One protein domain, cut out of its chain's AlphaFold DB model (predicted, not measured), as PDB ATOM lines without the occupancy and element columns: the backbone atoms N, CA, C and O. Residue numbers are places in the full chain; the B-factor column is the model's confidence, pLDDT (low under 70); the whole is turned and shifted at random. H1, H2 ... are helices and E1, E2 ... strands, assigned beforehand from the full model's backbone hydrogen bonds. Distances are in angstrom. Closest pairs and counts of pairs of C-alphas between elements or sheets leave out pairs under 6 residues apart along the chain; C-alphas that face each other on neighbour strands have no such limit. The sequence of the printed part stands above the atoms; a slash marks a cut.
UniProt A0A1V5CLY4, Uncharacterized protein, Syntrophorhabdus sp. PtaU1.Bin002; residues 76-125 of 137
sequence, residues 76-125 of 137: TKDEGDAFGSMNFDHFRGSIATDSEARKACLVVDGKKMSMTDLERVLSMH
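AT A GLANCE: This is residues 76 to 125 of the 137 residues of an uncharacterized protein of Syntrophorhabdus sp. PtaU1.Bin002 (UniProt A0A1V5CLY4). A three-strand meander, E3 E4 E5, each strand the antiparallel neighbour of the one before, lies toward one end, the small antiparallel hairpin E1 E2 toward the other, and one helix, H1, runs past both. The printed part has 50 residues, with five named strands and then one helix, class mixed. It is compact, radius of gyration of the C-alphas 10.9 A, spanning 28 by 21 by 19 A.

HOW THE PARTS SIT: Start at the hairpin of E1, residues 76 to 78, and E2, residues 81 to 86: N 76 and O 85 are 2.9 A apart. Next find the hairpin of E3, residues 94 to 98, and E4, residues 103 to 108, at 138 degrees, with N 98 and O 103 at 2.8 A. E4 forms another hairpin with E5, residues 111 to 113; N 113 and O 106 are 2.8 A apart. H1, residues 115 to 123, only grazes this sheet; its closest C-alpha pair with E4 is Met 115 and Cys 105, 6.2 A, and with E2 Asp 117 and Phe 83, 7.2 A. Every O i to N i+4 pair in H1 is within hydrogen-bond range.

IN THESE COORDINATES: Find C-alpha 76 at (124.759, -7.662, 20.749), where E1 begins. E4 spans 16.0 A; H1 runs 12.2 A to C-alpha 123 at (129.119, -9.642, 4.238).

THE WHOLE: The farthest C-alphas, Asp 89 and Glu 100, are 30.7 A apart. The printed part has no cut; residues 78 to 80 have pLDDT under 70.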
ATOM      1  N   THR A  76     125.976  -7.184  20.101       86.12
ATOM      2  CA  THR A  76     124.759  -7.662  20.749       86.12
ATOM      3  C   THR A  76     124.580  -9.149  20.458       86.12
ATOM      4  O   THR A  76     124.975  -9.671  19.419       86.12
ATOM      5  N   LYS A  77     124.086  -9.867  21.470       75.12
ATOM      6  CA  LYS A  77     123.828 -11.300  21.355       75.12
ATOM      7  C   LYS A  77     122.385 -11.439  20.903       75.12
ATOM      8  O   LYS A  77     121.511 -11.080  21.691       75.12
ATOM      9  N   ASP A  78     122.188 -12.012  19.729       69.25
ATOM     10  CA  ASP A  78     120.872 -12.381  19.227       69.25
ATOM     11  C   ASP A  78     120.647 -13.886  19.439       69.25
ATOM     12  O   ASP A  78     121.570 -14.637  19.788       69.25
ATOM     13  N   GLU A  79     119.402 -14.349  19.338       60.69
ATOM     14  CA  GLU A  79     119.095 -15.771  19.507       60.69
ATOM     15  C   GLU A  79     119.824 -16.599  18.440       60.69
ATOM     16  O   GLU A  79     119.580 -16.466  17.247       60.69
ATOM     17  N   GLY A  80     120.755 -17.448  18.879       64.06
ATOM     18  CA  GLY A  80     121.551 -18.303  17.995       64.06
ATOM     19  C   GLY A  80     122.806 -17.656  17.402       64.06
ATOM     20  O   GLY A  80     123.655 -18.398  16.917       64.06
ATOM     21  N   ASP A  81     122.988 -16.332  17.514       72.31
ATOM     22  CA  ASP A  81     124.170 -15.635  16.988       72.31
ATOM     23  C   ASP A  81     124.908 -14.833  18.072       72.31
ATOM     24  O   ASP A  81     124.406 -13.872  18.665       72.31
ATOM     25  N   ALA A  82     126.147 -15.241  18.353       73.94
ATOM     26  CA  ALA A  82     127.011 -14.544  19.298       73.94
ATOM     27  C   ALA A  82     127.482 -13.168  18.792       73.94
ATOM     28  O   ALA A  82     127.896 -12.370  19.643       73.94
ATOM     29  N   PHE A  83     127.386 -12.923  17.476       85.69
ATOM     30  CA  PHE A  83     127.847 -11.740  16.740       85.69
ATOM     31  C   PHE A  83     126.744 -11.159  15.834       85.69
ATOM     32  O   PHE A  83     127.024 -10.738  14.718       85.69
ATOM     33  N   GLY A  84     125.492 -11.148  16.310       80.06
ATOM     34  CA  GLY A  84     124.325 -10.778  15.499       80.06
ATOM     35  C   GLY A  84     124.345  -9.337  14.979       80.06
ATOM     36  O   GLY A  84     124.316  -9.117  13.772       80.06
ATOM     37  N   SER A  85     124.434  -8.346  15.871       86.75
ATOM     38  CA  SER A  85     124.509  -6.926  15.493       86.75
ATOM     39  C   SER A  85     125.690  -6.215  16.148       86.75
ATOM     40  O   SER A  85     125.964  -6.386  17.341       86.75
ATOM     41  N   MET A  86     126.397  -5.406  15.354       90.00
ATOM     42  CA  MET A  86     127.469  -4.535  15.833       90.00
ATOM     43  C   MET A  86     126.878  -3.299  16.519       90.00
ATOM     44  O   MET A  86     126.020  -2.618  15.963       90.00
ATOM     45  N   ASN A  87     127.359  -2.992  17.723       89.88
ATOM     46  CA  ASN A  87     126.964  -1.790  18.469       89.88
ATOM     47  C   ASN A  87     127.774  -0.548  18.065       89.88
ATOM     48  O   ASN A  87     127.403   0.570  18.415       89.88
ATOM     49  N   PHE A  88     128.888  -0.752  17.361       89.25
ATOM     50  CA  PHE A  88     129.813   0.280  16.905       89.25
ATOM     51  C   PHE A  88     130.209  -0.001  15.456       89.25
ATOM     52  O   PHE A  88     130.047  -1.114  14.968       89.25
ATOM     53  N   ASP A  89     130.760   0.995  14.776       88.38
ATOM     54  CA  ASP A  89     131.309   0.887  13.419       88.38
ATOM     55  C   ASP A  89     132.649   0.130  13.348       88.38
ATOM     56  O   ASP A  89     133.154  -0.157  12.265       88.38
ATOM     57  N   HIS A  90     133.217  -0.222  14.500       88.75
ATOM     58  CA  HIS A  90     134.452  -0.978  14.634       88.75
ATOM     59  C   HIS A  90     134.349  -1.976  15.790       88.75
ATOM     60  O   HIS A  90     133.523  -1.831  16.694       88.75
ATOM     61  N   PHE A  91     135.227  -2.978  15.798       89.81
ATOM     62  CA  PHE A  91     135.434  -3.834  16.961       89.81
ATOM     63  C   PHE A  91     136.913  -4.105  17.197       89.81
ATOM     64  O   PHE A  91     137.728  -4.058  16.276       89.81
ATOM     65  N   ARG A  92     137.256  -4.397  18.452       87.56
ATOM     66  CA  ARG A  92     138.612  -4.756  18.863       87.56
ATOM     67  C   ARG A  92     138.605  -6.121  19.531       87.56
ATOM     68  O   ARG A  92     137.690  -6.469  20.272       87.56
ATOM     69  N   GLY A  93     139.650  -6.892  19.271       87.38
ATOM     70  CA  GLY A  93     139.854  -8.198  19.874       87.38
ATOM     71  C   GLY A  93     141.309  -8.628  19.801       87.38
ATOM     72  O   GLY A  93     142.184  -7.842  19.434       87.38
ATOM     73  N   SER A  94     141.557  -9.888  20.134       87.00
ATOM     74  CA  SER A  94     142.856 -10.541  19.963       87.00
ATOM     75  C   SER A  94     142.750 -11.719  18.997       87.00
ATOM     76  O   SER A  94     141.671 -12.266  18.777       87.00
ATOM     77  N   ILE A  95     143.878 -12.108  18.405       87.69
ATOM     78  CA  ILE A  95     143.980 -13.350  17.634       87.69
ATOM     79  C   ILE A  95     144.336 -14.472  18.611       87.69
ATOM     80  O   ILE A  95     145.253 -14.329  19.417       87.69
ATOM     81  N   ALA A  96     143.623 -15.588  18.529       88.38
ATOM     82  CA  ALA A  96     143.893 -16.804  19.285       88.38
ATOM     83  C   ALA A  96     143.915 -18.018  18.348       88.38
ATOM     84  O   ALA A  96     143.504 -17.945  17.188       88.38
ATOM     85  N   THR A  97     144.399 -19.148  18.857       88.62
ATOM     86  CA  THR A  97     144.306 -20.431  18.153       88.62
ATOM     87  C   THR A  97     143.160 -21.239  18.739       88.62
ATOM     88  O   THR A  97     143.119 -21.482  19.941       88.62
ATOM     89  N   ASP A  98     142.253 -21.675  17.878       89.00
ATOM     90  CA  ASP A  98     141.244 -22.679  18.183       89.00
ATOM     91  C   ASP A  98     141.917 -24.054  18.256       89.00
ATOM     92  O   ASP A  98     142.344 -24.597  17.230       89.00
ATOM     93  N   SER A  99     142.059 -24.592  19.468       84.75
ATOM     94  CA  SER A  99     142.768 -25.846  19.740       84.75
ATOM     95  C   SER A  99     142.096 -27.049  19.063       84.75
ATOM     96  O   SER A  99     142.791 -27.923  18.536       84.75
ATOM     97  N   GLU A 100     140.761 -27.058  18.996       84.94
ATOM     98  CA  GLU A 100     139.970 -28.132  18.390       84.94
ATOM     99  C   GLU A 100     140.073 -28.117  16.861       84.94
ATOM    100  O   GLU A 100     140.392 -29.135  16.242       84.94
ATOM    101  N   ALA A 101     139.844 -26.958  16.235       85.88
ATOM    102  CA  ALA A 101     139.855 -26.847  14.775       85.88
ATOM    103  C   ALA A 101     141.258 -26.641  14.179       85.88
ATOM    104  O   ALA A 101     141.404 -26.695  12.955       85.88
ATOM    105  N   ARG A 102     142.274 -26.375  15.016       88.38
ATOM    106  CA  ARG A 102     143.639 -25.974  14.621       88.38
ATOM    107  C   ARG A 102     143.645 -24.807  13.631       88.38
ATOM    108  O   ARG A 102     144.368 -24.817  12.635       88.38
ATOM    109  N   LYS A 103     142.807 -23.805  13.892       89.75
ATOM    110  CA  LYS A 103     142.649 -22.606  13.056       89.75
ATOM    111  C   LYS A 103     142.811 -21.349  13.895       89.75
ATOM    112  O   LYS A 103     142.539 -21.355  15.091       89.75
ATOM    113  N   ALA A 104     143.222 -20.259  13.258       90.62
ATOM    114  CA  ALA A 104     143.139 -18.951  13.886       90.62
ATOM    115  C   ALA A 104     141.665 -18.568  14.102       90.62
ATOM    116  O   ALA A 104     140.812 -18.807  13.242       90.62
ATOM    117  N   CYS A 105     141.383 -17.952  15.239       92.62
ATOM    118  CA  CYS A 105     140.107 -17.326  15.557       92.62
ATOM    119  C   CYS A 105     140.358 -15.958  16.191       92.62
ATOM    120  O   CYS A 105     141.459 -15.677  16.667       92.62
ATOM    121  N   LEU A 106     139.334 -15.114  16.225       92.06
ATOM    122  CA  LEU A 106     139.382 -13.863  16.973       92.06
ATOM    123  C   LEU A 106     138.706 -14.052  18.332       92.06
ATOM    124  O   LEU A 106     137.779 -14.850  18.471       92.06
ATOM    125  N   VAL A 107     139.155 -13.313  19.336       91.38
ATOM    126  CA  VAL A 107     138.484 -13.192  20.631       91.38
ATOM    127  C   VAL A 107     137.971 -11.768  20.758       91.38
ATOM    128  O   VAL A 107     138.756 -10.833  20.906       91.38
ATOM    129  N   VAL A 108     136.651 -11.610  20.701       90.50
ATOM    130  CA  VAL A 108     135.954 -10.318  20.801       90.50
ATOM    131  C   VAL A 108     134.898 -10.432  21.894       90.50
ATOM    132  O   VAL A 108     134.221 -11.454  21.994       90.50
ATOM    133  N   ASP A 109     134.787  -9.428  22.768       88.88
ATOM    134  CA  ASP A 109     133.900  -9.455  23.946       88.88
ATOM    135  C   ASP A 109     134.081 -10.711  24.840       88.88
ATOM    136  O   ASP A 109     133.145 -11.169  25.502       88.88
ATOM    137  N   GLY A 110     135.282 -11.307  24.850       87.12
ATOM    138  CA  GLY A 110     135.574 -12.557  25.573       87.12
ATOM    139  C   GLY A 110     134.917 -13.807  24.977       87.12
ATOM    140  O   GLY A 110     134.679 -14.786  25.687       87.12
ATOM    141  N   LYS A 111     134.584 -13.773  23.683       89.56
ATOM    142  CA  LYS A 111     134.016 -14.893  22.929       89.56
ATOM    143  C   LYS A 111     134.855 -15.199  21.697       89.56
ATOM    144  O   LYS A 111     135.378 -14.293  21.055       89.56
ATOM    145  N   LYS A 112     134.899 -16.479  21.332       92.19
ATOM    146  CA  LYS A 112     135.439 -16.952  20.057       92.19
ATOM    147  C   LYS A 112     134.581 -16.452  18.898       92.19
ATOM    148  O   LYS A 112     133.401 -16.785  18.842       92.19
ATOM    149  N   MET A 113     135.196 -15.738  17.971       92.44
ATOM    150  CA  MET A 113     134.692 -15.450  16.634       92.44
ATOM    151  C   MET A 113     135.482 -16.309  15.648       92.44
ATOM    152  O   MET A 113     136.704 -16.174  15.523       92.44
ATOM    153  N   SER A 114     134.803 -17.233  14.977       92.19
ATOM    154  CA  SER A 114     135.420 -18.014  13.906       92.19
ATOM    155  C   SER A 114     135.638 -17.150  12.661       92.19
ATOM    156  O   SER A 114     135.025 -16.096  12.503       92.19
ATOM    157  N   MET A 115     136.470 -17.612  11.725       90.81
ATOM    158  CA  MET A 115     136.634 -16.912  10.442       90.81
ATOM    159  C   MET A 115     135.336 -16.874   9.619       90.81
ATOM    160  O   MET A 115     135.129 -15.934   8.865       90.81
ATOM    161  N   THR A 116     134.434 -17.842   9.808       90.88
ATOM    162  CA  THR A 116     133.098 -17.834   9.192       90.88
ATOM    163  C   THR A 116     132.173 -16.802   9.842       90.88
ATOM    164  O   THR A 116     131.344 -16.205   9.161       90.88
ATOM    165  N   ASP A 117     132.307 -16.556  11.148       91.38
ATOM    166  CA  ASP A 117     131.592 -15.454  11.804       91.38
ATOM    167  C   ASP A 117     132.114 -14.105  11.300       91.38
ATOM    168  O   ASP A 117     131.320 -13.229  10.973       91.38
ATOM    169  N   LEU A 118     133.439 -13.964  11.155       90.94
ATOM    170  CA  LEU A 118     134.044 -12.772  10.566       90.94
ATOM    171  C   LEU A 118     133.564 -12.552   9.127       90.94
ATOM    172  O   LEU A 118     133.176 -11.442   8.798       90.94
ATOM    173  N   GLU A 119     133.540 -13.586   8.284       90.31
ATOM    174  CA  GLU A 119     132.995 -13.508   6.920       90.31
ATOM    175  C   GLU A 119     131.543 -13.017   6.913       90.31
ATOM    176  O   GLU A 119     131.185 -12.152   6.116       90.31
ATOM    177  N   ARG A 120     130.712 -13.517   7.836       88.25
ATOM    178  CA  ARG A 120     129.321 -13.078   7.976       88.25
ATOM    179  C   ARG A 120     129.243 -11.595   8.315       88.25
ATOM    180  O   ARG A 120     128.519 -10.877   7.631       88.25
ATOM    181  N   VAL A 121     130.022 -11.140   9.298       88.75
ATOM    182  CA  VAL A 121     130.141  -9.713   9.625       88.75
ATOM    183  C   VAL A 121     130.573  -8.941   8.376       88.75
ATOM    184  O   VAL A 121     129.866  -8.027   7.969       88.75
ATOM    185  N   LEU A 122     131.637  -9.382   7.692       88.38
ATOM    186  CA  LEU A 122     132.153  -8.772   6.461       88.38
ATOM    187  C   LEU A 122     131.117  -8.698   5.317       88.38
ATOM    188  O   LEU A 122     131.155  -7.799   4.481       88.38
ATOM    189  N   SER A 123     130.168  -9.629   5.264       87.62
ATOM    190  CA  SER A 123     129.119  -9.642   4.238       87.62
ATOM    191  C   SER A 123     127.964  -8.671   4.512       87.62
ATOM    192  O   SER A 123     127.208  -8.352   3.597       87.62
ATOM    193  N   MET A 124     127.817  -8.191   5.753       84.31
ATOM    194  CA  MET A 124     126.692  -7.345   6.176       84.31
ATOM    195  C   MET A 124     126.890  -5.849   5.885       84.31
ATOM    196  O   MET A 124     125.950  -5.079   6.068       84.31
ATOM    197  N   HIS A 125     128.077  -5.419   5.438       83.62
ATOM    198  CA  HIS A 125     128.372  -4.005   5.186       83.62
ATOM    199  C   HIS A 125     129.001  -3.782   3.805       83.62
ATOM    200  O   HIS A 125     129.712  -4.631   3.269       83.62
TER     201      HIS A 125